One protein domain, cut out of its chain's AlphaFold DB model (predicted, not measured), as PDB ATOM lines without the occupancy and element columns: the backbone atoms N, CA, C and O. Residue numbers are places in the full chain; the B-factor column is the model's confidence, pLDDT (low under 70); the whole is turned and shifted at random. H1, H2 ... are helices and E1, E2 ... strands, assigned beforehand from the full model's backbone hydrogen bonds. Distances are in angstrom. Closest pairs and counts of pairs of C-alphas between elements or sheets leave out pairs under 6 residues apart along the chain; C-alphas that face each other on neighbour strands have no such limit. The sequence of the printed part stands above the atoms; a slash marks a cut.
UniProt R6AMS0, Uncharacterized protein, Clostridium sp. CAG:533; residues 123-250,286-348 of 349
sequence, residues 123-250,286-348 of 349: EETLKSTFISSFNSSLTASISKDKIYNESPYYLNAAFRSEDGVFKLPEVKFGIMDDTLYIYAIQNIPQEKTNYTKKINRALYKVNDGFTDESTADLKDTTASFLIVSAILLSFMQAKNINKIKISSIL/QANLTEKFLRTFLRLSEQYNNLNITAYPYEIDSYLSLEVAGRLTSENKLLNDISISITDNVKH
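AT A GLANCE: This is residues 123 to 250 and 286 to 348 of the 349 residues of an uncharacterized protein of Clostridium sp. CAG:533 (UniProt R6AMS0). One twisted sheet of nine strands curls round helix H2, which sits in the core, and H4 runs beside H2 in the gap between strands E1 and E9. H3 packs on the part of the sheet made by E6 to E9, and H1 covers E3 and E4. The printed part has 191 residues, with four named helices and nine named strands in the order E1 E2 E3 E4 E5 E6 H1 H2 E7 H3 E8 E9 H4; the class is mixed, helices and strands. The sheet is branched and mixed, with E6 and E7 as its parallel pair. The whole is compact and rounded, with a radius of gyration of the C-alphas of 15.6 A and spans of 48 by 38 by 35 A.

HOW THE PARTS SIT: E3, residues 153 to 161, has E2, residues 136 to 144, on one side and both E4, residues 164 to 167, and E5, residues 170 to 176, on the other side; N 139 and O 158, 2.9 A, N 159 and O 166, 2.9 A, and N 155 and O 171, 2.9 A, are within hydrogen-bond range. With E1, residues 124 to 131, strands E2, E3 and E4 form a meander, three hairpins in a row, each strand the antiparallel neighbour of the one before; N 126 and O 140 are 2.8 A apart. E5 forms a hairpin with E6, residues 179 to 186, N 174 to O 181 2.9 A. E7, residues 243 to 247, is parallel to E6, N 182 to O 245 2.8 A. E9, residues 319 to 330, is antiparallel to E7, N 246 to O 320 2.8 A, and forms a hairpin with E8, residues 304 to 311, N 308 to O 323 2.9 A. E9 bends by 96 degrees at residue 326. The hub is H2, residues 223 to 238; E6, H2 with H1, residues 194 to 207, and E7 make a strand-helix-strand unit, two parallel strands joined through helices, with a right-handed crossover. H2 touches H4, residues 333 to 346, at a shallow tilt of 31 degrees, the same way, closest C-alphas Ala 238 and Thr 343, 5.2 A. H2 touches H3, residues 286 to 303, with residues 225 to 230 alone, at a steep tilt of 56 degrees, closest C-alphas Leu 226 and Thr 296, 5.8 A. H1 is on the sheet at a height of 10.6 A, on the same face as H3. Every O i to N i+4 pair is within hydrogen-bond range in H2 and H4, against 6 of 10 in H1 and 13 of 14 in H3.

IN THESE COORDINATES: E1 begins at C-alpha 124, (-43.811, -1.075, 13.654). E3 is 26.3 A long, E2 25.5 A and E9 24.3 A; H3 is 25.5 A, H2 22.8 A and H1 22.0 A. H4 ends at C-alpha 346, (-41.213, -7.295, 3.768).

THE WHOLE: The C-alphas farthest apart, of Glu 162 and Glu 315, are 48.3 A apart. Residues 251 to 285 are not printed; C-alphas 250 and 286 are 10.5 A apart across the cut. The link from H1 to H2, residues 208 to 222, is long. Residue 215 and residues 346 to 348 have pLDDT under 70.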
ATOM      1  N   GLU A 123     -42.073   0.031  17.929       84.88
ATOM      2  CA  GLU A 123     -43.382   0.008  17.274       84.88
ATOM      3  C   GLU A 123     -43.228   0.039  15.755       84.88
ATOM      4  O   GLU A 123     -42.482   0.847  15.200       84.88
ATOM      5  N   GLU A 124     -43.945  -0.852  15.087       86.38
ATOM      6  CA  GLU A 124     -43.811  -1.075  13.654       86.38
ATOM      7  C   GLU A 124     -45.094  -1.695  13.127       86.38
ATOM      8  O   GLU A 124     -45.775  -2.429  13.836       86.38
ATOM      9  N   THR A 125     -45.451  -1.404  11.881       86.12
ATOM     10  CA  THR A 125     -46.648  -1.969  11.255       86.12
ATOM     11  C   THR A 125     -46.259  -2.686   9.978       86.12
ATOM     12  O   THR A 125     -45.676  -2.096   9.071       86.12
ATOM     13  N   LEU A 126     -46.624  -3.961   9.899       80.62
ATOM     14  CA  LEU A 126     -46.554  -4.735   8.677       80.62
ATOM     15  C   LEU A 126     -47.566  -4.173   7.675       80.62
ATOM     16  O   LEU A 126     -48.751  -4.005   7.987       80.62
ATOM     17  N   LYS A 127     -47.111  -3.941   6.443       81.06
ATOM     18  CA  LYS A 127     -47.997  -3.575   5.338       81.06
ATOM     19  C   LYS A 127     -49.071  -4.649   5.155       81.06
ATOM     20  O   LYS A 127     -48.777  -5.844   5.121       81.06
ATOM     21  N   SER A 128     -50.319  -4.202   5.012       87.56
ATOM     22  CA  SER A 128     -51.464  -5.089   4.801       87.56
ATOM     23  C   SER A 128     -51.183  -6.068   3.663       87.56
ATOM     24  O   SER A 128     -50.899  -5.650   2.543       87.56
ATOM     25  N   THR A 129     -51.295  -7.357   3.960       91.75
ATOM     26  CA  THR A 129     -50.944  -8.445   3.047       91.75
ATOM     27  C   THR A 129     -52.126  -9.389   2.907       91.75
ATOM     28  O   THR A 129     -52.713  -9.793   3.906       91.75
ATOM     29  N   PHE A 130     -52.508  -9.744   1.684       93.50
ATOM     30  CA  PHE A 130     -53.625 -10.659   1.469       93.50
ATOM     31  C   PHE A 130     -53.211 -12.107   1.743       93.50
ATOM     32  O   PHE A 130     -52.214 -12.567   1.200       93.50
ATOM     33  N   ILE A 131     -53.989 -12.819   2.562       94.19
ATOM     34  CA  ILE A 131     -53.783 -14.237   2.874       94.19
ATOM     35  C   ILE A 131     -54.888 -15.042   2.201       94.19
ATOM     36  O   ILE A 131     -56.062 -14.991   2.598       94.19
ATOM     37  N   SER A 132     -54.506 -15.784   1.162       92.31
ATOM     38  CA  SER A 132     -55.435 -16.477   0.268       92.31
ATOM     39  C   SER A 132     -56.277 -17.522   1.003       92.31
ATOM     40  O   SER A 132     -57.490 -17.608   0.806       92.31
ATOM     41  N   SER A 133     -55.672 -18.228   1.955       91.00
ATOM     42  CA  SER A 133     -56.305 -19.287   2.744       91.00
ATOM     43  C   SER A 133     -57.437 -18.788   3.647       91.00
ATOM     44  O   SER A 133     -58.341 -19.558   3.984       91.00
ATOM     45  N   PHE A 134     -57.420 -17.503   4.021       92.88
ATOM     46  CA  PHE A 134     -58.494 -16.853   4.780       92.88
ATOM     47  C   PHE A 134     -59.395 -15.970   3.913       92.88
ATOM     48  O   PHE A 134     -60.409 -15.472   4.411       92.88
ATOM     49  N   ASN A 135     -59.040 -15.756   2.641       93.56
ATOM     50  CA  ASN A 135     -59.651 -14.751   1.773       93.56
ATOM     51  C   ASN A 135     -59.791 -13.405   2.506       93.56
ATOM     52  O   ASN A 135     -60.889 -12.865   2.650       93.56
ATOM     53  N   SER A 136     -58.699 -12.953   3.123       96.25
ATOM     54  CA  SER A 136     -58.685 -11.797   4.021       96.25
ATOM     55  C   SER A 136     -57.322 -11.122   4.013       96.25
ATOM     56  O   SER A 136     -56.294 -11.770   3.836       96.25
ATOM     57  N   SER A 137     -57.311  -9.821   4.274       96.25
ATOM     58  CA  SER A 137     -56.090  -9.052   4.485       96.25
ATOM     59  C   SER A 137     -55.601  -9.218   5.920       96.25
ATOM     60  O   SER A 137     -56.337  -8.946   6.867       96.25
ATOM     61  N   LEU A 138     -54.357  -9.651   6.086       96.38
ATOM     62  CA  LEU A 138     -53.627  -9.630   7.344       96.38
ATOM     63  C   LEU A 138     -53.036  -8.239   7.569       96.38
ATOM     64  O   LEU A 138     -52.258  -7.736   6.760       96.38
ATOM     65  N   THR A 139     -53.365  -7.653   8.714       94.38
ATOM     66  CA  THR A 139     -52.656  -6.503   9.281       94.38
ATOM     67  C   THR A 139     -51.962  -6.952  10.554       94.38
ATOM     68  O   THR A 139     -52.619  -7.581  11.387       94.38
ATOM     69  N   ALA A 140     -50.685  -6.619  10.725       93.62
ATOM     70  CA  ALA A 140     -49.950  -6.894  11.953       93.62
ATOM     71  C   ALA A 140     -49.148  -5.666  12.388       93.62
ATOM     72  O   ALA A 140     -48.645  -4.926  11.548       93.62
ATOM     73  N   SER A 141     -49.030  -5.443  13.690       93.12
ATOM     74  CA  SER A 141     -48.242  -4.352  14.254       93.12
ATOM     75  C   SER A 141     -47.604  -4.752  15.575       93.12
ATOM     76  O   SER A 141     -48.176  -5.517  16.350       93.12
ATOM     77  N   ILE A 142     -46.430  -4.200  15.839       95.44
ATOM     78  CA  ILE A 142     -45.762  -4.235  17.132       95.44
ATOM     79  C   ILE A 142     -46.199  -2.987  17.890       95.44
ATOM     80  O   ILE A 142     -46.084  -1.873  17.378       95.44
ATOM     81  N   SER A 143     -46.723  -3.175  19.095       94.62
ATOM     82  CA  SER A 143     -47.251  -2.093  19.927       94.62
ATOM     83  C   SER A 143     -46.676  -2.169  21.335       94.62
ATOM     84  O   SER A 143     -46.329  -3.254  21.810       94.62
ATOM     85  N   LYS A 144     -46.566  -1.013  22.001       95.19
ATOM     86  CA  LYS A 144     -46.160  -0.953  23.411       95.19
ATOM     87  C   LYS A 144     -47.199  -1.628  24.296       95.19
ATOM     88  O   LYS A 144     -48.397  -1.422  24.118       95.19
ATOM     89  N   ASP A 145     -46.727  -2.382  25.274       94.19
ATOM     90  CA  ASP A 145     -47.561  -3.032  26.275       94.19
ATOM     91  C   ASP A 145     -47.545  -2.290  27.621       94.19
ATOM     92  O   ASP A 145     -46.830  -1.308  27.826       94.19
ATOM     93  N   LYS A 146     -48.353  -2.772  28.563       93.62
ATOM     94  CA  LYS A 146     -48.421  -2.299  29.944       93.62
ATOM     95  C   LYS A 146     -47.341  -2.956  30.798       93.62
ATOM     96  O   LYS A 146     -47.033  -4.132  30.628       93.62
ATOM     97  N   ILE A 147     -46.859  -2.232  31.808       93.56
ATOM     98  CA  ILE A 147     -45.773  -2.687  32.693       93.56
ATOM     99  C   ILE A 147     -46.044  -4.021  33.409       93.56
ATOM    100  O   ILE A 147     -45.116  -4.775  33.687       93.56
ATOM    101  N   TYR A 148     -47.312  -4.325  33.689       90.19
ATOM    102  CA  TYR A 148     -47.722  -5.539  34.401       90.19
ATOM    103  C   TYR A 148     -47.717  -6.802  33.519       90.19
ATOM    104  O   TYR A 148     -47.857  -7.919  34.028       90.19
ATOM    105  N   ASN A 149     -47.562  -6.642  32.202       92.56
ATOM    106  CA  ASN A 149     -47.479  -7.752  31.258       92.56
ATOM    107  C   ASN A 149     -46.042  -8.291  31.154       92.56
ATOM    108  O   ASN A 149     -45.115  -7.834  31.827       92.56
ATOM    109  N   GLU A 150     -45.860  -9.359  30.385       93.81
ATOM    110  CA  GLU A 150     -44.625 -10.141  30.376       93.81
ATOM    111  C   GLU A 150     -43.461  -9.423  29.675       93.81
ATOM    112  O   GLU A 150     -42.291  -9.593  30.039       93.81
ATOM    113  N   SER A 151     -43.761  -8.573  28.697       94.25
ATOM    114  CA  SER A 151     -42.785  -7.857  27.878       94.25
ATOM    115  C   SER A 151     -43.249  -6.432  27.559       94.25
ATOM    116  O   SER A 151     -44.448  -6.168  27.569       94.25
ATOM    117  N   PRO A 152     -42.320  -5.506  27.249       95.25
ATOM    118  CA  PRO A 152     -42.659  -4.123  26.891       95.25
ATOM    119  C   PRO A 152     -43.400  -3.986  25.559       95.25
ATOM    120  O   PRO A 152     -43.988  -2.940  25.304       95.25
ATOM    121  N   TYR A 153     -43.364  -5.015  24.712       96.69
ATOM    122  CA  TYR A 153     -44.002  -5.017  23.404       96.69
ATOM    123  C   TYR A 153     -44.788  -6.297  23.164       96.69
ATOM    124  O   TYR A 153     -44.498  -7.353  23.741       96.69
ATOM    125  N   TYR A 154     -45.768  -6.201  22.273       97.06
ATOM    126  CA  TYR A 154     -46.516  -7.345  21.785       97.06
ATOM    127  C   TYR A 154     -46.853  -7.217  20.302       97.06
ATOM    128  O   TYR A 154     -46.942  -6.115  19.758       97.06
ATOM    129  N   LEU A 155     -47.055  -8.364  19.655       97.50
ATOM    130  CA  LEU A 155     -47.581  -8.437  18.299       97.50
ATOM    131  C   LEU A 155     -49.109  -8.426  18.362       97.50
ATOM    132  O   LEU A 155     -49.713  -9.316  18.961       97.50
ATOM    133  N   ASN A 156     -49.718  -7.452  17.697       95.50
ATOM    134  CA  ASN A 156     -51.144  -7.392  17.415       95.50
ATOM    135  C   ASN A 156     -51.367  -7.769  15.951       95.50
ATOM    136  O   ASN A 156     -50.796  -7.139  15.065       95.50
ATOM    137  N   ALA A 157     -52.190  -8.777  15.682       96.56
ATOM    138  CA  ALA A 157     -52.500  -9.198  14.323       96.56
ATOM    139  C   ALA A 157     -54.007  -9.388  14.137       96.56
ATOM    140  O   ALA A 157     -54.725  -9.794  15.049       96.56
ATOM    141  N   ALA A 158     -54.505  -9.101  12.936       96.69
ATOM    142  CA  ALA A 158     -55.908  -9.285  12.601       96.69
ATOM    143  C   ALA A 158     -56.106  -9.621  11.124       96.69
ATOM    144  O   ALA A 158     -55.440  -9.057  10.256       96.69
ATOM    145  N   PHE A 159     -57.087 -10.480  10.856       97.19
ATOM    146  CA  PHE A 159     -57.642 -10.683   9.524       97.19
ATOM    147  C   PHE A 159     -58.816  -9.733   9.304       97.19
ATOM    148  O   PHE A 159     -59.680  -9.578  10.174       97.19
ATOM    149  N   ARG A 160     -58.831  -9.085   8.142       95.69
ATOM    150  CA  ARG A 160     -59.833  -8.099   7.743       95.69
ATOM    151  C   ARG A 160     -60.392  -8.445   6.372       95.69
ATOM    152  O   ARG A 160     -59.646  -8.748   5.444       95.69
ATOM    153  N   SER A 161     -61.705  -8.354   6.246       94.88
ATOM    154  CA  SER A 161     -62.422  -8.411   4.974       94.88
ATOM    155  C   SER A 161     -63.653  -7.507   5.047       94.88
ATOM    156  O   SER A 161     -63.954  -6.960   6.109       94.88
ATOM    157  N   GLU A 162     -64.389  -7.382   3.946       92.69
ATOM    158  CA  GLU A 162     -65.690  -6.697   3.932       92.69
ATOM    159  C   GLU A 162     -66.692  -7.336   4.914       92.69
ATOM    160  O   GLU A 162     -67.501  -6.635   5.516       92.69
ATOM    161  N   ASP A 163     -66.574  -8.649   5.160       90.94
ATOM    162  CA  ASP A 163     -67.435  -9.404   6.080       90.94
ATOM    163  C   ASP A 163     -67.147  -9.105   7.572       90.94
ATOM    164  O   ASP A 163     -67.923  -9.507   8.447       90.94
ATOM    165  N   GLY A 164     -66.016  -8.458   7.893       94.38
ATOM    166  CA  GLY A 164     -65.652  -8.072   9.260       94.38
ATOM    167  C   GLY A 164     -64.172  -8.233   9.626       94.38
ATOM    168  O   GLY A 164     -63.287  -8.339   8.774       94.38
ATOM    169  N   VAL A 165     -63.907  -8.241  10.939       95.31
ATOM    170  CA  VAL A 165     -62.558  -8.312  11.528       95.31
ATOM    171  C   VAL A 165     -62.453  -9.474  12.517       95.31
ATOM    172  O   VAL A 165     -63.312  -9.652  13.382       95.31
ATOM    173  N   PHE A 166     -61.373 -10.245  12.415       97.00
ATOM    174  CA  PHE A 166     -61.000 -11.292  13.358       97.00
ATOM    175  C   PHE A 166     -59.640 -10.939  13.942       97.00
ATOM    176  O   PHE A 166     -58.653 -10.876  13.210       97.00
ATOM    177  N   LYS A 167     -59.585 -10.690  15.248       96.88
ATOM    178  CA  LYS A 167     -58.336 -10.370  15.922       96.88
ATOM    179  C   LYS A 167     -57.680 -11.671  16.395       96.88
ATOM    180  O   LYS A 167     -58.349 -12.555  16.928       96.88
ATOM    181  N   LEU A 168     -56.380 -11.796  16.167       97.31
ATOM    182  CA  LEU A 168     -55.581 -12.923  16.632       97.31
ATOM    183  C   LEU A 168     -55.089 -12.682  18.068       97.31
ATOM    184  O   LEU A 168     -54.988 -11.530  18.485       97.31
ATOM    185  N   PRO A 169     -54.762 -13.750  18.818       97.69
ATOM    186  CA  PRO A 169     -54.114 -13.642  20.125       97.69
ATOM    187  C   PRO A 169     -52.863 -12.758  20.081       97.69
ATOM    188  O   PRO A 169     -52.179 -12.701  19.067       97.69
ATOM    189  N   GLU A 170     -52.539 -12.094  21.184       97.62
ATOM    190  CA  GLU A 170     -51.365 -11.229  21.278       97.62
ATOM    191  C   GLU A 170     -50.132 -12.043  21.670       97.62
ATOM    192  O   GLU A 170     -50.178 -12.803  22.638       97.62
ATOM    193  N   VAL A 171     -49.015 -11.862  20.964       98.25
ATOM    194  CA  VAL A 171     -47.746 -12.514  21.328       98.25
ATOM    195  C   VAL A 171     -46.866 -11.521  22.070       98.25
ATOM    196  O   VAL A 171     -46.527 -10.478  21.520       98.25
ATOM    197  N   LYS A 172     -46.505 -11.839  23.313       97.31
ATOM    198  CA  LYS A 172     -45.664 -11.015  24.188       97.31
ATOM    199  C   LYS A 172     -44.201 -11.374  23.947       97.31
ATOM    200  O   LYS A 172     -43.803 -12.518  24.192       97.31
ATOM    201  N   PHE A 173     -43.416 -10.430  23.434       97.88
ATOM    202  CA  PHE A 173     -42.026 -10.670  23.060       97.88
ATOM    203  C   PHE A 173     -41.102  -9.475  23.335       97.88
ATOM    204  O   PHE A 173     -41.544  -8.348  23.563       97.88
ATOM    205  N   GLY A 174     -39.796  -9.729  23.295       97.38
ATOM    206  CA  GLY A 174     -38.749  -8.711  23.264       97.38
ATOM    207  C   GLY A 174     -37.579  -9.160  22.395       97.38
ATOM    208  O   GLY A 174     -37.411 -10.353  22.153       97.38
ATOM    209  N   ILE A 175     -36.785  -8.214  21.905       97.25
ATOM    210  CA  ILE A 175     -35.629  -8.488  21.045       97.25
ATOM    211  C   ILE A 175     -34.358  -7.998  21.738       97.25
ATOM    212  O   ILE A 175     -34.305  -6.871  22.227       97.25
ATOM    213  N   MET A 176     -33.326  -8.836  21.770       95.81
ATOM    214  CA  MET A 176     -31.969  -8.443  22.153       95.81
ATOM    215  C   MET A 176     -31.014  -8.993  21.101       95.81
ATOM    216  O   MET A 176     -31.041 -10.192  20.821       95.81
ATOM    217  N   ASP A 177     -30.211  -8.103  20.518       89.81
ATOM    218  CA  ASP A 177     -29.384  -8.392  19.345       89.81
ATOM    219  C   ASP A 177     -30.232  -9.065  18.245       89.81
ATOM    220  O   ASP A 177     -31.339  -8.607  17.957       89.81
ATOM    221  N   ASP A 178     -29.773 -10.188  17.692       91.38
ATOM    222  CA  ASP A 178     -30.487 -10.963  16.668       91.38
ATOM    223  C   ASP A 178     -31.358 -12.090  17.259       91.38
ATOM    224  O   ASP A 178     -31.620 -13.101  16.599       91.38
ATOM    225  N   THR A 179     -31.773 -11.958  18.527       97.69
ATOM    226  CA  THR A 179     -32.557 -12.978  19.239       97.69
ATOM    227  C   THR A 179     -33.935 -12.463  19.645       97.69
ATOM    228  O   THR A 179     -34.071 -11.497  20.400       97.69
ATOM    229  N   LEU A 180     -34.969 -13.169  19.189       98.25
ATOM    230  CA  LEU A 180     -36.357 -12.998  19.598       98.25
ATOM    231  C   LEU A 180     -36.630 -13.783  20.885       98.25
ATOM    232  O   LEU A 180     -36.488 -15.001  20.915       98.25
ATOM    233  N   TYR A 181     -37.109 -13.110  21.924       98.31
ATOM    234  CA  TYR A 181     -37.550 -13.731  23.170       98.31
ATOM    235  C   TYR A 181     -39.070 -13.696  23.266       98.31
ATOM    236  O   TYR A 181     -39.650 -12.616  23.324       98.31
ATOM    237  N   ILE A 182     -39.715 -14.857  23.334       98.38
ATOM    238  CA  ILE A 182     -41.172 -14.986  23.431       98.38
ATOM    239  C   ILE A 182     -41.542 -15.427  24.847       98.38
ATOM    240  O   ILE A 182     -41.076 -16.455  25.336       98.38
ATOM    241  N   TYR A 183     -42.395 -14.645  25.506       96.44
ATOM    242  CA  TYR A 183     -42.769 -14.860  26.904       96.44
ATOM    243  C   TYR A 183     -44.182 -15.414  27.080       96.44
ATOM    244  O   TYR A 183     -44.419 -16.156  28.029       96.44
ATOM    245  N   ALA A 184     -45.121 -15.044  26.206       95.75
ATOM    246  CA  ALA A 184     -46.501 -15.509  26.302       95.75
ATOM    247  C   ALA A 184     -47.267 -15.345  24.984       95.75
ATOM    248  O   ALA A 184     -46.933 -14.500  24.154       95.75
ATOM    249  N   ILE A 185     -48.353 -16.105  24.845       96.88
ATOM    250  CA  ILE A 185     -49.429 -15.846  23.881       96.88
ATOM    251  C   ILE A 185     -50.718 -15.668  24.680       96.88
ATOM    252  O   ILE A 185     -51.104 -16.546  25.453       96.88
ATOM    253  N   GLN A 186     -51.382 -14.529  24.512       94.56
ATOM    254  CA  GLN A 186     -52.571 -14.163  25.273       94.56
ATOM    255  C   GLN A 186     -53.792 -14.086  24.363       94.56
ATOM    256  O   GLN A 186     -53.821 -13.350  23.377       94.56
ATOM    257  N   ASN A 187     -54.830 -14.851  24.703       93.31
ATOM    258  CA  ASN A 187     -56.115 -14.739  24.026       93.31
ATOM    259  C   ASN A 187     -56.732 -13.363  24.269       93.31
ATOM    260  O   ASN A 187     -56.676 -12.826  25.373       93.31
ATOM    261  N   ILE A 188     -57.415 -12.862  23.248       93.12
ATOM    262  CA  ILE A 188     -58.194 -11.632  23.324       93.12
ATOM    263  C   ILE A 188     -59.683 -11.942  23.147       93.12
ATOM    264  O   ILE A 188     -60.039 -12.867  22.407       93.12
ATOM    265  N   PRO A 189     -60.580 -11.193  23.814       89.94
ATOM    266  CA  PRO A 189     -62.009 -11.334  23.592       89.94
ATOM    267  C   PRO A 189     -62.360 -11.076  22.125       89.94
ATOM    268  O   PRO A 189     -61.972 -10.059  21.547       89.94
ATOM    269  N   GLN A 190     -63.128 -11.992  21.541       89.25
ATOM    270  CA  GLN A 190     -63.586 -11.903  20.160       89.25
ATOM    271  C   GLN A 190     -65.115 -11.887  20.132       89.25
ATOM    272  O   GLN A 190     -65.772 -12.779  20.676       89.25
ATOM    273  N   GLU A 191     -65.690 -10.887  19.467       89.44
ATOM    274  CA  GLU A 191     -67.131 -10.840  19.226       89.44
ATOM    275  C   GLU A 191     -67.562 -11.980  18.304       89.44
ATOM    276  O   GLU A 191     -66.899 -12.288  17.314       89.44
ATOM    277  N   LYS A 192     -68.693 -12.621  18.611       91.62
ATOM    278  CA  LYS A 192     -69.191 -13.763  17.836       91.62
ATOM    279  C   LYS A 192     -69.996 -13.287  16.628       91.62
ATOM    280  O   LYS A 192     -71.209 -13.133  16.707       91.62
ATOM    281  N   THR A 193     -69.332 -13.147  15.488       94.00
ATOM    282  CA  THR A 193     -69.954 -12.829  14.188       94.00
ATOM    283  C   THR A 193     -69.856 -13.997  13.197       94.00
ATOM    284  O   THR A 193     -69.103 -14.952  13.411       94.00
ATOM    285  N   ASN A 194     -70.580 -13.932  12.075       95.12
ATOM    286  CA  ASN A 194     -70.465 -14.934  11.006       95.12
ATOM    287  C   ASN A 194     -69.041 -15.010  10.434       95.12
ATOM    288  O   ASN A 194     -68.515 -16.109  10.250       95.12
ATOM    289  N   TYR A 195     -68.388 -13.859  10.246       95.88
ATOM    290  CA  TYR A 195     -66.999 -13.800   9.799       95.88
ATOM    291  C   TYR A 195     -66.048 -14.474  10.792       95.88
ATOM    292  O   TYR A 195     -65.231 -15.308  10.410       95.88
ATOM    293  N   THR A 196     -66.207 -14.222  12.093       94.69
ATOM    294  CA  THR A 196     -65.328 -14.851  13.093       94.69
ATOM    295  C   THR A 196     -65.508 -16.364  13.171       94.69
ATOM    296  O   THR A 196     -64.533 -17.095  13.327       94.69
ATOM    297  N   LYS A 197     -66.734 -16.873  12.980       94.81
ATOM    298  CA  LYS A 197     -66.991 -18.317  12.842       94.81
ATOM    299  C   LYS A 197     -66.322 -18.893  11.589       94.81
ATOM    300  O   LYS A 197     -65.763 -19.986  11.663       94.81
ATOM    301  N   LYS A 198     -66.360 -18.174  10.460       95.56
ATOM    302  CA  LYS A 198     -65.691 -18.553   9.200       95.56
ATOM    303  C   LYS A 198     -64.177 -18.662   9.394       95.56
ATOM    304  O   LYS A 198     -63.613 -19.703   9.068       95.56
ATOM    305  N   ILE A 199     -63.546 -17.651   9.994       96.06
ATOM    306  CA  ILE A 199     -62.105 -17.664  10.282       96.06
ATOM    307  C   ILE A 199     -61.747 -18.780  11.267       96.06
ATOM    308  O   ILE A 199     -60.839 -19.552  10.985       96.06
ATOM    309  N   ASN A 200     -62.507 -18.964  12.352       94.62
ATOM    310  CA  ASN A 200     -62.269 -20.061  13.298       94.62
ATOM    311  C   ASN A 200     -62.277 -21.439  12.625       94.62
ATOM    312  O   ASN A 200     -61.415 -22.261  12.910       94.62
ATOM    313  N   ARG A 201     -63.210 -21.692  11.697       93.94
ATOM    314  CA  ARG A 201     -63.222 -22.938  10.912       93.94
ATOM    315  C   ARG A 201     -61.990 -23.068  10.018       93.94
ATOM    316  O   ARG A 201     -61.457 -24.163   9.891       93.94
ATOM    317  N   ALA A 202     -61.542 -21.970   9.410       94.75
ATOM    318  CA  ALA A 202     -60.347 -21.963   8.572       94.75
ATOM    319  C   ALA A 202     -59.063 -22.215   9.381       94.75
ATOM    320  O   ALA A 202     -58.201 -22.946   8.905       94.75
ATOM    321  N   LEU A 203     -58.958 -21.693  10.611       94.94
ATOM    322  CA  LEU A 203     -57.800 -21.908  11.489       94.94
ATOM    323  C   LEU A 203     -57.528 -23.397  11.743       94.94
ATOM    324  O   LEU A 203     -56.372 -23.806  11.760       94.94
ATOM    325  N   TYR A 204     -58.569 -24.226  11.883       92.81
ATOM    326  CA  TYR A 204     -58.403 -25.667  12.120       92.81
ATOM    327  C   TYR A 204     -57.709 -26.415  10.975       92.81
ATOM    328  O   TYR A 204     -57.184 -27.500  11.215       92.81
ATOM    329  N   LYS A 205     -57.621 -25.827   9.774       92.69
ATOM    330  CA  LYS A 205     -56.858 -26.394   8.648       92.69
ATOM    331  C   LYS A 205     -55.347 -26.420   8.887       92.69
ATOM    332  O   LYS A 205     -54.621 -27.078   8.150       92.69
ATOM    333  N   VAL A 206     -54.851 -25.772   9.944       91.25
ATOM    334  CA  VAL A 206     -53.466 -25.958  10.419       91.25
ATOM    335  C   VAL A 206     -53.178 -27.415  10.822       91.25
ATOM    336  O   VAL A 206     -52.023 -27.833  10.874       91.25
ATOM    337  N   ASN A 207     -54.225 -28.203  11.099       89.31
ATOM    338  CA  ASN A 207     -54.138 -29.633  11.391       89.31
ATOM    339  C   ASN A 207     -54.110 -30.517  10.134       89.31
ATOM    340  O   ASN A 207     -53.824 -31.707  10.252       89.31
ATOM    341  N   ASP A 208     -54.419 -29.979   8.950       88.12
ATOM    342  CA  ASP A 208     -54.497 -30.770   7.723       88.12
ATOM    343  C   ASP A 208     -53.117 -31.359   7.397       88.12
ATOM    344  O   ASP A 208     -52.130 -30.625   7.290       88.12
ATOM    345  N   GLY A 209     -53.061 -32.687   7.253       81.12
ATOM    346  CA  GLY A 209     -51.829 -33.428   6.969       81.12
ATOM    347  C   GLY A 209     -50.906 -33.646   8.173       81.12
ATOM    348  O   GLY A 209     -49.904 -34.335   8.028       81.12
ATOM    349  N   PHE A 210     -51.233 -33.120   9.361       86.81
ATOM    350  CA  PHE A 210     -50.397 -33.302  10.548       86.81
ATOM    351  C   PHE A 210     -50.713 -34.625  11.261       86.81
ATOM    352  O   PHE A 210     -51.795 -34.823  11.831       86.81
ATOM    353  N   THR A 211     -49.742 -35.530  11.247       81.00
ATOM    354  CA  THR A 211     -49.730 -36.740  12.072       81.00
ATOM    355  C   THR A 211     -48.816 -36.502  13.261       81.00
ATOM    356  O   THR A 211     -47.761 -35.899  13.133       81.00
ATOM    357  N   ASP A 212     -49.286 -36.899  14.439       80.31
ATOM    358  CA  ASP A 212     -48.543 -36.708  15.677       80.31
ATOM    359  C   ASP A 212     -48.077 -38.074  16.136       80.31
ATOM    360  O   ASP A 212     -48.872 -38.877  16.623       80.31
ATOM    361  N   GLU A 213     -46.810 -38.345  15.864       75.88
ATOM    362  CA  GLU A 213     -46.118 -39.560  16.283       75.88
ATOM    363  C   GLU A 213     -45.268 -39.306  17.538       75.88
ATOM    364  O   GLU A 213     -44.585 -40.202  18.032       75.88
ATOM    365  N   SER A 214     -45.313 -38.081  18.073       75.62
ATOM    366  CA  SER A 214     -44.537 -37.685  19.236       75.62
ATOM    367  C   SER A 214     -45.218 -38.117  20.535       75.62
ATOM    368  O   SER A 214     -46.441 -38.196  20.649       75.62
ATOM    369  N   THR A 215     -44.423 -38.307  21.585       68.69
ATOM    370  CA  THR A 215     -44.945 -38.494  22.947       68.69
ATOM    371  C   THR A 215     -45.429 -37.185  23.582       68.69
ATOM    372  O   THR A 215     -45.914 -37.200  24.710       68.69
ATOM    373  N   ALA A 216     -45.261 -36.050  22.895       71.62
ATOM    374  CA  ALA A 216     -45.545 -34.714  23.409       71.62
ATOM    375  C   ALA A 216     -46.977 -34.234  23.114       71.62
ATOM    376  O   ALA A 216     -47.326 -33.136  23.543       71.62
ATOM    377  N   ASP A 217     -47.788 -35.028  22.397       82.56
ATOM    378  CA  ASP A 217     -49.170 -34.702  22.009       82.56
ATOM    379  C   ASP A 217     -49.276 -33.263  21.463       82.56
ATOM    380  O   ASP A 217     -49.956 -32.373  21.989       82.56
ATOM    381  N   LEU A 218     -48.503 -33.022  20.405       86.62
ATOM    382  CA  LEU A 218     -48.411 -31.762  19.678       86.62
ATOM    383  C   LEU A 218     -49.751 -31.369  19.042       86.62
ATOM    384  O   LEU A 218     -49.987 -30.185  18.784       86.62
ATOM    385  N   LYS A 219     -50.679 -32.314  18.846       84.12
ATOM    386  CA  LYS A 219     -52.061 -32.005  18.440       84.12
ATOM    387  C   LYS A 219     -52.828 -31.173  19.466       84.12
ATOM    388  O   LYS A 219     -53.684 -30.392  19.042       84.12
ATOM    389  N   ASP A 220     -52.516 -31.264  20.762       86.12
ATOM    390  CA  ASP A 220     -53.137 -30.430  21.802       86.12
ATOM    391  C   ASP A 220     -52.545 -29.011  21.830       86.12
ATOM    392  O   ASP A 220     -51.858 -28.569  22.753       86.12
ATOM    393  N   THR A 221     -52.826 -28.265  20.765       88.69
ATOM    394  CA  THR A 221     -52.421 -26.872  20.578       88.69
ATOM    395  C   THR A 221     -53.604 -26.026  20.117       88.69
ATOM    396  O   THR A 221     -54.539 -26.488  19.462       88.69
ATOM    397  N   THR A 222     -53.578 -24.738  20.458       92.81
ATOM    398  CA  THR A 222     -54.615 -23.799  20.017       92.81
ATOM    399  C   THR A 222     -54.300 -23.332  18.596       92.81
ATOM    400  O   THR A 222     -53.275 -22.696  18.366       92.81
ATOM    401  N   ALA A 223     -55.194 -23.577  17.633       94.88
ATOM    402  CA  ALA A 223     -54.946 -23.246  16.224       94.88
ATOM    403  C   ALA A 223     -54.606 -21.759  15.985       94.88
ATOM    404  O   ALA A 223     -53.705 -21.442  15.215       94.88
ATOM    405  N   SER A 224     -55.271 -20.832  16.683       96.06
ATOM    406  CA  SER A 224     -54.942 -19.401  16.598       96.06
ATOM    407  C   SER A 224     -53.559 -19.060  17.168       96.06
ATOM    408  O   SER A 224     -52.951 -18.101  16.699       96.06
ATOM    409  N   PHE A 225     -53.045 -19.839  18.130       96.88
ATOM    410  CA  PHE A 225     -51.712 -19.643  18.716       96.88
ATOM    411  C   PHE A 225     -50.630 -20.031  17.715       96.88
ATOM    412  O   PHE A 225     -49.669 -19.283  17.545       96.88
ATOM    413  N   LEU A 226     -50.821 -21.142  16.997       96.88
ATOM    414  CA  LEU A 226     -49.931 -21.554  15.908       96.88
ATOM    415  C   LEU A 226     -49.868 -20.484  14.824       96.88
ATOM    416  O   LEU A 226     -48.788 -20.085  14.409       96.88
ATOM    417  N   ILE A 227     -51.030 -19.975  14.414       97.50
ATOM    418  CA  ILE A 227     -51.133 -19.007  13.321       97.50
ATOM    419  C   ILE A 227     -50.498 -17.670  13.688       97.50
ATOM    420  O   ILE A 227     -49.739 -17.126  12.890       97.50
ATOM    421  N   VAL A 228     -50.737 -17.140  14.892       97.81
ATOM    422  CA  VAL A 228     -50.085 -15.882  15.280       97.81
ATOM    423  C   VAL A 228     -48.587 -16.048  15.543       97.81
ATOM    424  O   VAL A 228     -47.807 -15.155  15.218       97.81
ATOM    425  N   SER A 229     -48.162 -17.206  16.051       98.12
ATOM    426  CA  SER A 229     -46.739 -17.510  16.222       98.12
ATOM    427  C   SER A 229     -46.042 -17.627  14.868       98.12
ATOM    428  O   SER A 229     -44.996 -17.021  14.675       98.12
ATOM    429  N   ALA A 230     -46.656 -18.295  13.890       97.38
ATOM    430  CA  ALA A 230     -46.184 -18.343  12.508       97.38
ATOM    431  C   ALA A 230     -46.031 -16.945  11.885       97.38
ATOM    432  O   ALA A 230     -45.019 -16.662  11.240       97.38
ATOM    433  N   ILE A 231     -47.001 -16.050  12.114       97.12
ATOM    434  CA  ILE A 231     -46.925 -14.648  11.674       97.12
ATOM    435  C   ILE A 231     -45.725 -13.948  12.320       97.12
ATOM    436  O   ILE A 231     -44.948 -13.313  11.608       97.12
ATOM    437  N   LEU A 232     -45.544 -14.080  13.642       97.31
ATOM    438  CA  LEU A 232     -44.409 -13.484  14.351       97.31
ATOM    439  C   LEU A 232     -43.075 -14.002  13.807       97.31
ATOM    440  O   LEU A 232     -42.210 -13.199  13.474       97.31
ATOM    441  N   LEU A 233     -42.915 -15.322  13.688       97.25
ATOM    442  CA  LEU A 233     -41.682 -15.941  13.199       97.25
ATOM    443  C   LEU A 233     -41.355 -15.494  11.771       97.25
ATOM    444  O   LEU A 233     -40.219 -15.126  11.491       97.25
ATOM    445  N   SER A 234     -42.355 -15.445  10.889       95.19
ATOM    446  CA  SER A 234     -42.175 -14.991   9.502       95.19
ATOM    447  C   SER A 234     -41.808 -13.510   9.426       95.19
ATOM    448  O   SER A 234     -40.969 -13.115   8.614       95.19
ATOM    449  N   PHE A 235     -42.416 -12.685  10.284       93.00
ATOM    450  CA  PHE A 235     -42.111 -11.260  10.358       93.00
ATOM    451  C   PHE A 235     -40.684 -11.022  10.872       93.00
ATOM    452  O   PHE A 235     -39.941 -10.240  10.284       93.00
ATOM    453  N   MET A 236     -40.264 -11.750  11.908       94.06
ATOM    454  CA  MET A 236     -38.916 -11.646  12.478       94.06
ATOM    455  C   MET A 236     -37.844 -12.200  11.535       94.06
ATOM    456  O   MET A 236     -36.817 -11.548  11.336       94.06
ATOM    457  N   GLN A 237     -38.120 -13.310  10.845       93.06
ATOM    458  CA  GLN A 237     -37.250 -13.829   9.789       93.06
ATOM    459  C   GLN A 237     -37.020 -12.788   8.689       93.06
ATOM    460  O   GLN A 237     -35.896 -12.619   8.220       93.06
ATOM    461  N   ALA A 238     -38.066 -12.080   8.259       89.81
ATOM    462  CA  ALA A 238     -37.923 -11.066   7.219       89.81
ATOM    463  C   ALA A 238     -37.030  -9.885   7.648       89.81
ATOM    464  O   ALA A 238     -36.512  -9.164   6.799       89.81
ATOM    465  N   LYS A 239     -36.804  -9.732   8.957       89.31
ATOM    466  CA  LYS A 239     -35.869  -8.782   9.567       89.31
ATOM    467  C   LYS A 239     -34.508  -9.402   9.913       89.31
ATOM    468  O   LYS A 239     -33.715  -8.763  10.594       89.31
ATOM    469  N   ASN A 240     -34.232 -10.624   9.455       92.19
ATOM    470  CA  ASN A 240     -33.035 -11.416   9.762       92.19
ATOM    471  C   ASN A 240     -32.866 -11.789  11.249       92.19
ATOM    472  O   ASN A 240     -31.769 -12.143  11.674       92.19
ATOM    473  N   ILE A 241     -33.947 -11.768  12.033       95.50
ATOM    474  CA  ILE A 241     -33.951 -12.253  13.418       95.50
ATOM    475  C   ILE A 241     -34.343 -13.729  13.387       95.50
ATOM    476  O   ILE A 241     -35.521 -14.076  13.281       95.50
ATOM    477  N   ASN A 242     -33.332 -14.593  13.448       96.81
ATOM    478  CA  ASN A 242     -33.489 -16.031  13.222       96.81
ATOM    479  C   ASN A 242     -33.292 -16.876  14.486       96.81
ATOM    480  O   ASN A 242     -33.661 -18.047  14.486       96.81
ATOM    481  N   LYS A 243     -32.735 -16.303  15.561       98.38
ATOM    482  CA  LYS A 243     -32.582 -16.989  16.850       98.38
ATOM    483  C   LYS A 243     -33.797 -16.708  17.715       98.38
ATOM    484  O   LYS A 243     -34.205 -15.555  17.854       98.38
ATOM    485  N   ILE A 244     -34.377 -17.746  18.301       98.62
ATOM    486  CA  ILE A 244     -35.619 -17.640  19.065       98.62
ATOM    487  C   ILE A 244     -35.438 -18.329  20.413       98.62
ATOM    488  O   ILE A 244     -34.942 -19.450  20.488       98.62
ATOM    489  N   LYS A 245     -35.880 -17.666  21.479       98.19
ATOM    490  CA  LYS A 245     -35.928 -18.196  22.839       98.19
ATOM    491  C   LYS A 245     -37.342 -18.089  23.391       98.19
ATOM    492  O   LYS A 245     -37.887 -16.993  23.496       98.19
ATOM    493  N   ILE A 246     -37.935 -19.216  23.766       98.00
ATOM    494  CA  ILE A 246     -39.287 -19.285  24.329       98.00
ATOM    495  C   ILE A 246     -39.203 -19.600  25.818       98.00
ATOM    496  O   ILE A 246     -38.619 -20.605  26.220       98.00
ATOM    497  N   SER A 247     -39.768 -18.723  26.648       94.56
ATOM    498  CA  SER A 247     -39.730 -18.859  28.107       94.56
ATOM    499  C   SER A 247     -40.539 -20.074  28.569       94.56
ATOM    500  O   SER A 247     -41.736 -20.144  28.316       94.56
ATOM    501  N   SER A 248     -39.924 -21.008  29.297       90.50
ATOM    502  CA  SER A 248     -40.635 -22.194  29.799       90.50
ATOM    503  C   SER A 248     -41.538 -21.882  30.997       90.50
ATOM    504  O   SER A 248     -42.723 -22.219  31.010       90.50
ATOM    505  N   ILE A 249     -41.004 -21.199  32.009       90.19
ATOM    506  CA  ILE A 249     -41.732 -20.850  33.227       90.19
ATOM    507  C   ILE A 249     -41.253 -19.513  33.785       90.19
ATOM    508  O   ILE A 249     -40.064 -19.206  33.800       90.19
ATOM    509  N   LEU A 250     -42.210 -18.724  34.268       93.31
ATOM    510  CA  LEU A 250     -41.962 -17.496  35.015       93.31
ATOM    511  C   LEU A 250     -42.232 -17.798  36.488       93.31
ATOM    512  O   LEU A 250     -43.390 -17.876  36.911       93.31
ATOM    513  N   GLN A 286     -51.611 -24.252  35.294       86.69
ATOM    514  CA  GLN A 286     -50.286 -23.836  34.862       86.69
ATOM    515  C   GLN A 286     -49.645 -24.870  33.938       86.69
ATOM    516  O   GLN A 286     -49.117 -24.464  32.907       86.69
ATOM    517  N   ALA A 287     -49.689 -26.160  34.276       86.06
ATOM    518  CA  ALA A 287     -49.137 -27.212  33.428       86.06
ATOM    519  C   ALA A 287     -49.717 -27.091  32.015       86.06
ATOM    520  O   ALA A 287     -48.968 -26.948  31.059       86.06
ATOM    521  N   ASN A 288     -51.041 -26.949  31.894       85.50
ATOM    522  CA  ASN A 288     -51.684 -26.706  30.603       85.50
ATOM    523  C   ASN A 288     -51.212 -25.416  29.916       85.50
ATOM    524  O   ASN A 288     -51.010 -25.418  28.708       85.50
ATOM    525  N   LEU A 289     -51.062 -24.305  30.644       86.19
ATOM    526  CA  LEU A 289     -50.606 -23.039  30.059       86.19
ATOM    527  C   LEU A 289     -49.170 -23.141  29.533       86.19
ATOM    528  O   LEU A 289     -48.924 -22.792  28.381       86.19
ATOM    529  N   THR A 290     -48.244 -23.630  30.358       87.62
ATOM    530  CA  THR A 290     -46.829 -23.794  30.007       87.62
ATOM    531  C   THR A 290     -46.657 -24.840  28.909       87.62
ATOM    532  O   THR A 290     -46.000 -24.564  27.907       87.62
ATOM    533  N   GLU A 291     -47.280 -26.011  29.040       89.19
ATOM    534  CA  GLU A 291     -47.163 -27.075  28.045       89.19
ATOM    535  C   GLU A 291     -47.769 -26.657  26.713       89.19
ATOM    536  O   GLU A 291     -47.091 -26.767  25.701       89.19
ATOM    537  N   LYS A 292     -48.989 -26.104  26.673       90.94
ATOM    538  CA  LYS A 292     -49.584 -25.658  25.398       90.94
ATOM    539  C   LYS A 292     -48.782 -24.544  24.749       90.94
ATOM    540  O   LYS A 292     -48.686 -24.498  23.520       90.94
ATOM    541  N   PHE A 293     -48.205 -23.651  25.550       94.69
ATOM    542  CA  PHE A 293     -47.324 -22.605  25.050       94.69
ATOM    543  C   PHE A 293     -46.081 -23.205  24.384       94.69
ATOM    544  O   PHE A 293     -45.829 -22.904  23.221       94.69
ATOM    545  N   LEU A 294     -45.366 -24.120  25.044       95.38
ATOM    546  CA  LEU A 294     -44.187 -24.781  24.469       95.38
ATOM    547  C   LEU A 294     -44.541 -25.700  23.290       95.38
ATOM    548  O   LEU A 294     -43.915 -25.605  22.234       95.38
ATOM    549  N   ARG A 295     -45.592 -26.523  23.417       94.25
ATOM    550  CA  ARG A 295     -46.113 -27.397  22.351       94.25
ATOM    551  C   ARG A 295     -46.479 -26.614  21.099       94.25
ATOM    552  O   ARG A 295     -46.318 -27.142  20.010       94.25
ATOM    553  N   THR A 296     -46.919 -25.358  21.222       96.19
ATOM    554  CA  THR A 296     -47.161 -24.493  20.055       96.19
ATOM    555  C   THR A 296     -45.892 -24.361  19.212       96.19
ATOM    556  O   THR A 296     -45.957 -24.538  18.002       96.19
ATOM    557  N   PHE A 297     -44.732 -24.113  19.821       97.38
ATOM    558  CA  PHE A 297     -43.475 -23.945  19.083       97.38
ATOM    559  C   PHE A 297     -42.853 -25.269  18.653       97.38
ATOM    560  O   PHE A 297     -42.367 -25.351  17.530       97.38
ATOM    561  N   LEU A 298     -42.947 -26.311  19.485       96.00
ATOM    562  CA  LEU A 298     -42.537 -27.670  19.105       96.00
ATOM    563  C   LEU A 298     -43.342 -28.175  17.900       96.00
ATOM    564  O   LEU A 298     -42.805 -28.756  16.965       96.00
ATOM    565  N   ARG A 299     -44.645 -27.896  17.877       95.31
ATOM    566  CA  ARG A 299     -45.486 -28.222  16.730       95.31
ATOM    567  C   ARG A 299     -45.071 -27.439  15.489       95.31
ATOM    568  O   ARG A 299     -45.054 -27.995  14.398       95.31
ATOM    569  N   LEU A 300     -44.753 -26.154  15.632       96.19
ATOM    570  CA  LEU A 300     -44.294 -25.363  14.493       96.19
ATOM    571  C   LEU A 300     -42.959 -25.871  13.945       96.19
ATOM    572  O   LEU A 300     -42.813 -25.859  12.728       96.19
ATOM    573  N   SER A 301     -42.026 -26.343  14.781       95.50
ATOM    574  CA  SER A 301     -40.770 -26.931  14.290       95.50
ATOM    575  C   SER A 301     -40.978 -28.226  13.505       95.50
ATOM    576  O   SER A 301     -40.249 -28.467  12.555       95.50
ATOM    577  N   GLU A 302     -42.007 -29.017  13.825       93.88
ATOM    578  CA  GLU A 302     -42.367 -30.204  13.029       93.88
ATOM    579  C   GLU A 302     -43.047 -29.842  11.697       93.88
ATOM    580  O   GLU A 302     -42.926 -30.555  10.705       93.88
ATOM    581  N   GLN A 303     -43.807 -28.741  11.659       94.00
ATOM    582  CA  GLN A 303     -44.580 -28.351  10.471       94.00
ATOM    583  C   GLN A 303     -43.817 -27.436   9.504       94.00
ATOM    584  O   GLN A 303     -44.183 -27.353   8.329       94.00
ATOM    585  N   TYR A 304     -42.792 -26.726   9.980       95.88
ATOM    586  CA  TYR A 304     -41.964 -25.856   9.155       95.88
ATOM    587  C   TYR A 304     -40.635 -26.499   8.798       95.88
ATOM    588  O   TYR A 304     -39.822 -26.830   9.655       95.88
ATOM    589  N   ASN A 305     -40.335 -26.493   7.506       93.75
ATOM    590  CA  ASN A 305     -38.976 -26.676   7.039       93.75
ATOM    591  C   ASN A 305     -38.111 -25.503   7.521       93.75
ATOM    592  O   ASN A 305     -38.506 -24.336   7.406       93.75
ATOM    593  N   ASN A 306     -36.898 -25.822   7.972       95.12
ATOM    594  CA  ASN A 306     -35.878 -24.881   8.448       95.12
ATOM    595  C   ASN A 306     -36.168 -24.193   9.790       95.12
ATOM    596  O   ASN A 306     -35.467 -23.233  10.112       95.12
ATOM    597  N   LEU A 307     -37.151 -24.653  10.571       97.75
ATOM    598  CA  LEU A 307     -37.330 -24.227  11.960       97.75
ATOM    599  C   LEU A 307     -36.821 -25.326  12.895       97.75
ATOM    600  O   LEU A 307     -37.542 -26.263  13.219       97.75
ATOM    601  N   ASN A 308     -35.572 -25.205  13.329       97.81
ATOM    602  CA  ASN A 308     -34.892 -26.264  14.068       97.81
ATOM    603  C   ASN A 308     -34.898 -25.973  15.567       97.81
ATOM    604  O   ASN A 308     -34.630 -24.843  15.977       97.81
ATOM    605  N   ILE A 309     -35.138 -26.995  16.387       97.62
ATOM    606  CA  ILE A 309     -34.882 -26.924  17.830       97.62
ATOM    607  C   ILE A 309     -33.371 -27.033  18.041       97.62
ATOM    608  O   ILE A 309     -32.739 -27.965  17.547       97.62
ATOM    609  N   THR A 310     -32.793 -26.080  18.766       97.94
ATOM    610  CA  THR A 310     -31.358 -26.055  19.081       97.94
ATOM    611  C   THR A 310     -31.059 -26.453  20.522       97.94
ATOM    612  O   THR A 310     -29.963 -26.939  20.787       97.94
ATOM    613  N   ALA A 311     -32.016 -26.273  21.437       97.69
ATOM    614  CA  ALA A 311     -31.961 -26.796  22.801       97.69
ATOM    615  C   ALA A 311     -33.363 -26.833  23.425       97.69
ATOM    616  O   ALA A 311     -34.163 -25.912  23.222       97.69
ATOM    617  N   TYR A 312     -33.646 -27.860  24.221       96.44
ATOM    618  CA  TYR A 312     -34.831 -27.919  25.074       96.44
ATOM    619  C   TYR A 312     -34.611 -27.147  26.388       96.44
ATOM    620  O   TYR A 312     -33.464 -26.957  26.815       96.44
ATOM    621  N   PRO A 313     -35.694 -26.713  27.067       94.88
ATOM    622  CA  PRO A 313     -35.574 -26.076  28.372       94.88
ATOM    623  C   PRO A 313     -34.750 -26.922  29.346       94.88
ATOM    624  O   PRO A 313     -34.985 -28.120  29.492       94.88
ATOM    625  N   TYR A 314     -33.839 -26.258  30.049       93.31
ATOM    626  CA  TYR A 314     -32.914 -26.788  31.051       93.31
ATOM    627  C   TYR A 314     -31.789 -27.693  30.526       93.31
ATOM    628  O   TYR A 314     -31.016 -28.201  31.336       93.31
ATOM    629  N   GLU A 315     -31.628 -27.851  29.207       93.38
ATOM    630  CA  GLU A 315     -30.410 -28.461  28.646       93.38
ATOM    631  C   GLU A 315     -29.215 -27.503  28.709       93.38
ATOM    632  O   GLU A 315     -28.101 -27.906  29.037       93.38
ATOM    633  N   ILE A 316     -29.460 -26.225  28.403       93.00
ATOM    634  CA  ILE A 316     -28.450 -25.154  28.415       93.00
ATOM    635  C   ILE A 316     -28.909 -24.001  29.309       93.00
ATOM    636  O   ILE A 316     -28.138 -23.506  30.128       93.00
ATOM    637  N   ASP A 317     -30.159 -23.572  29.143       93.19
ATOM    638  CA  ASP A 317     -30.819 -22.534  29.933       93.19
ATOM    639  C   ASP A 317     -32.335 -22.803  30.009       93.19
ATOM    640  O   ASP A 317     -32.834 -23.792  29.482       93.19
ATOM    641  N   SER A 318     -33.095 -21.931  30.667       93.81
ATOM    642  CA  SER A 318     -34.527 -22.076  30.949       93.81
ATOM    643  C   SER A 318     -35.414 -21.912  29.705       93.81
ATOM    644  O   SER A 318     -36.645 -21.939  29.832       93.81
ATOM    645  N   TYR A 319     -34.843 -21.697  28.518       96.94
ATOM    646  CA  TYR A 319     -35.584 -21.441  27.289       96.94
ATOM    647  C   TYR A 319     -35.664 -22.683  26.403       96.94
ATOM    648  O   TYR A 319     -34.711 -23.442  26.262       96.94
ATOM    649  N   LEU A 320     -36.796 -22.841  25.720       97.75
ATOM    650  CA  LEU A 320     -36.830 -23.629  24.495       97.75
ATOM    651  C   LEU A 320     -36.189 -22.768  23.397       97.75
ATOM    652  O   LEU A 320     -36.682 -21.672  23.110       97.75
ATOM    653  N   SER A 321     -35.084 -23.236  22.828       98.31
ATOM    654  CA  SER A 321     -34.299 -22.501  21.836       98.31
ATOM    655  C   SER A 321     -34.536 -23.059  20.437       98.31
ATOM    656  O   SER A 321     -34.447 -24.267  20.218       98.31
ATOM    657  N   LEU A 322     -34.856 -22.172  19.492       98.44
ATOM    658  CA  LEU A 322     -35.062 -22.499  18.082       98.44
ATOM    659  C   LEU A 322     -34.195 -21.601  17.200       98.44
ATOM    660  O   LEU A 322     -33.848 -20.475  17.568       98.44
ATOM    661  N   GLU A 323     -33.899 -22.089  16.002       98.12
ATOM    662  CA  GLU A 323     -33.218 -21.336  14.959       98.12
ATOM    663  C   GLU A 323     -33.909 -21.514  13.607       98.12
ATOM    664  O   GLU A 323     -34.266 -22.621  13.199       98.12
ATOM    665  N   VAL A 324     -34.070 -20.399  12.900       97.25
ATOM    666  CA  VAL A 324     -34.548 -20.369  11.522       97.25
ATOM    667  C   VAL A 324     -33.345 -20.445  10.578       97.25
ATOM    668  O   VAL A 324     -32.705 -19.437  10.288       97.25
ATOM    669  N   ALA A 325     -33.033 -21.644  10.083       95.00
ATOM    670  CA  ALA A 325     -31.841 -21.909   9.265       95.00
ATOM    671  C   ALA A 325     -31.977 -21.468   7.791       95.00
ATOM    672  O   ALA A 325     -31.019 -21.488   7.022       95.00
ATOM    673  N   GLY A 326     -33.182 -21.088   7.376       92.06
ATOM    674  CA  GLY A 326     -33.518 -20.737   6.002       92.06
ATOM    675  C   GLY A 326     -34.974 -20.305   5.904       92.06
ATOM    676  O   GLY A 326     -35.676 -20.251   6.910       92.06
ATOM    677  N   ARG A 327     -35.446 -19.987   4.694       92.50
ATOM    678  CA  ARG A 327     -36.829 -19.524   4.475       92.50
ATOM    679  C   ARG A 327     -37.835 -20.493   5.110       92.50
ATOM    680  O   ARG A 327     -37.796 -21.688   4.811       92.50
ATOM    681  N   LEU A 328     -38.745 -19.964   5.933       95.19
ATOM    682  CA  LEU A 328     -39.832 -20.749   6.510       95.19
ATOM    683  C   LEU A 328     -40.792 -21.174   5.395       95.19
ATOM    684  O   LEU A 328     -41.382 -20.342   4.703       95.19
ATOM    685  N   THR A 329     -40.913 -22.483   5.207       94.88
ATOM    686  CA  THR A 329     -41.830 -23.105   4.242       94.88
ATOM    687  C   THR A 329     -42.470 -24.322   4.886       94.88
ATOM    688  O   THR A 329     -41.888 -24.918   5.785       94.88
ATOM    689  N   SER A 330     -43.678 -24.674   4.469       95.44
ATOM    690  CA  SER A 330     -44.445 -25.751   5.098       95.44
ATOM    691  C   SER A 330     -45.244 -26.509   4.045       95.44
ATOM    692  O   SER A 330     -45.739 -25.916   3.086       95.44
ATOM    693  N   GLU A 331     -45.425 -27.813   4.235       93.75
ATOM    694  CA  GLU A 331     -46.355 -28.597   3.411       93.75
ATOM    695  C   GLU A 331     -47.818 -28.281   3.755       93.75
ATOM    696  O   GLU A 331     -48.706 -28.335   2.896       93.75
ATOM    697  N   ASN A 332     -48.085 -27.864   4.998       95.19
ATOM    698  CA  ASN A 332     -49.384 -27.324   5.366       95.19
ATOM    699  C   ASN A 332     -49.613 -25.992   4.634       95.19
ATOM    700  O   ASN A 332     -48.917 -24.999   4.874       95.19
ATOM    701  N   LYS A 333     -50.626 -25.978   3.758       93.75
ATOM    702  CA  LYS A 333     -50.957 -24.848   2.876       93.75
ATOM    703  C   LYS A 333     -51.183 -23.546   3.639       93.75
ATOM    704  O   LYS A 333     -50.761 -22.498   3.166       93.75
ATOM    705  N   LEU A 334     -51.823 -23.616   4.807       94.38
ATOM    706  CA  LEU A 334     -52.165 -22.444   5.605       94.38
ATOM    707  C   LEU A 334     -50.909 -21.761   6.162       94.38
ATOM    708  O   LEU A 334     -50.731 -20.557   5.996       94.38
ATOM    709  N   LEU A 335     -50.027 -22.541   6.791       95.81
ATOM    710  CA  LEU A 335     -48.756 -22.050   7.331       95.81
ATOM    711  C   LEU A 335     -47.836 -21.528   6.220       95.81
ATOM    712  O   LEU A 335     -47.193 -20.487   6.372       95.81
ATOM    713  N   ASN A 336     -47.806 -22.214   5.076       95.38
ATOM    714  CA  ASN A 336     -46.992 -21.807   3.936       95.38
ATOM    715  C   ASN A 336     -47.460 -20.476   3.332       95.38
ATOM    716  O   ASN A 336     -46.647 -19.580   3.126       95.38
ATOM    717  N   ASP A 337     -48.769 -20.326   3.107       94.88
ATOM    718  CA  ASP A 337     -49.390 -19.103   2.581       94.88
ATOM    719  C   ASP A 337     -49.101 -17.893   3.480       94.88
ATOM    720  O   ASP A 337     -48.702 -16.844   2.983       94.88
ATOM    721  N   ILE A 338     -49.195 -18.054   4.806       94.69
ATOM    722  CA  ILE A 338     -48.820 -17.009   5.774       94.69
ATOM    723  C   ILE A 338     -47.353 -16.608   5.612       94.69
ATOM    724  O   ILE A 338     -47.046 -15.425   5.464       94.69
ATOM    725  N   SER A 339     -46.454 -17.589   5.645       93.69
ATOM    726  CA  SER A 339     -45.012 -17.326   5.718       93.69
ATOM    727  C   SER A 339     -44.505 -16.687   4.435       93.69
ATOM    728  O   SER A 339     -43.831 -15.661   4.470       93.69
ATOM    729  N   ILE A 340     -44.906 -17.238   3.286       92.06
ATOM    730  CA  ILE A 340     -44.554 -16.708   1.968       92.06
ATOM    731  C   ILE A 340     -45.082 -15.285   1.812       92.06
ATOM    732  O   ILE A 340     -44.307 -14.390   1.474       92.06
ATOM    733  N   SER A 341     -46.363 -15.066   2.118       92.00
ATOM    734  CA  SER A 341     -46.997 -13.762   1.939       92.00
ATOM    735  C   SER A 341     -46.332 -12.676   2.787       92.00
ATOM    736  O   SER A 341     -46.159 -11.556   2.311       92.00
ATOM    737  N   ILE A 342     -45.923 -12.987   4.020       91.31
ATOM    738  CA  ILE A 342     -45.231 -12.026   4.889       91.31
ATOM    739  C   ILE A 342     -43.805 -11.777   4.397       91.31
ATOM    740  O   ILE A 342     -43.424 -10.625   4.187       91.31
ATOM    741  N   THR A 343     -43.011 -12.831   4.192       85.25
ATOM    742  CA  THR A 343     -41.590 -12.680   3.854       85.25
ATOM    743  C   THR A 343     -41.383 -11.995   2.502       85.25
ATOM    744  O   THR A 343     -40.459 -11.193   2.372       85.25
ATOM    745  N   ASP A 344     -42.241 -12.249   1.511       82.12
ATOM    746  CA  ASP A 344     -42.115 -11.613   0.193       82.12
ATOM    747  C   ASP A 344     -42.544 -10.137   0.210       82.12
ATOM    748  O   ASP A 344     -41.970  -9.330  -0.513       82.12
ATOM    749  N   ASN A 345     -43.484  -9.739   1.077       71.94
ATOM    750  CA  ASN A 345     -43.895  -8.335   1.189       71.94
ATOM    751  C   ASN A 345     -42.924  -7.467   2.001       71.94
ATOM    752  O   ASN A 345     -42.849  -6.263   1.762       71.94
ATOM    753  N   VAL A 346     -42.180  -8.046   2.948       63.53
ATOM    754  CA  VAL A 346     -41.213  -7.295   3.768       63.53
ATOM    755  C   VAL A 346     -39.886  -7.069   3.033       63.53
ATOM    756  O   VAL A 346     -39.247  -6.053   3.262       63.53
ATOM    757  N   LYS A 347     -39.508  -7.928   2.073       51.81
ATOM    758  CA  LYS A 347     -38.303  -7.744   1.229       51.81
ATOM    759  C   LYS A 347     -38.361  -6.548   0.262       51.81
ATOM    760  O   LYS A 347     -37.398  -6.306  -0.462       51.81
ATOM    761  N   HIS A 348     -39.481  -5.828   0.220       36.41
ATOM    762  CA  HIS A 348     -39.699  -4.658  -0.635       36.41
ATOM    763  C   HIS A 348     -39.797  -3.334   0.149       36.41
ATOM    764  O   HIS A 348     -40.297  -2.340  -0.386       36.41
TER     765      HIS A 348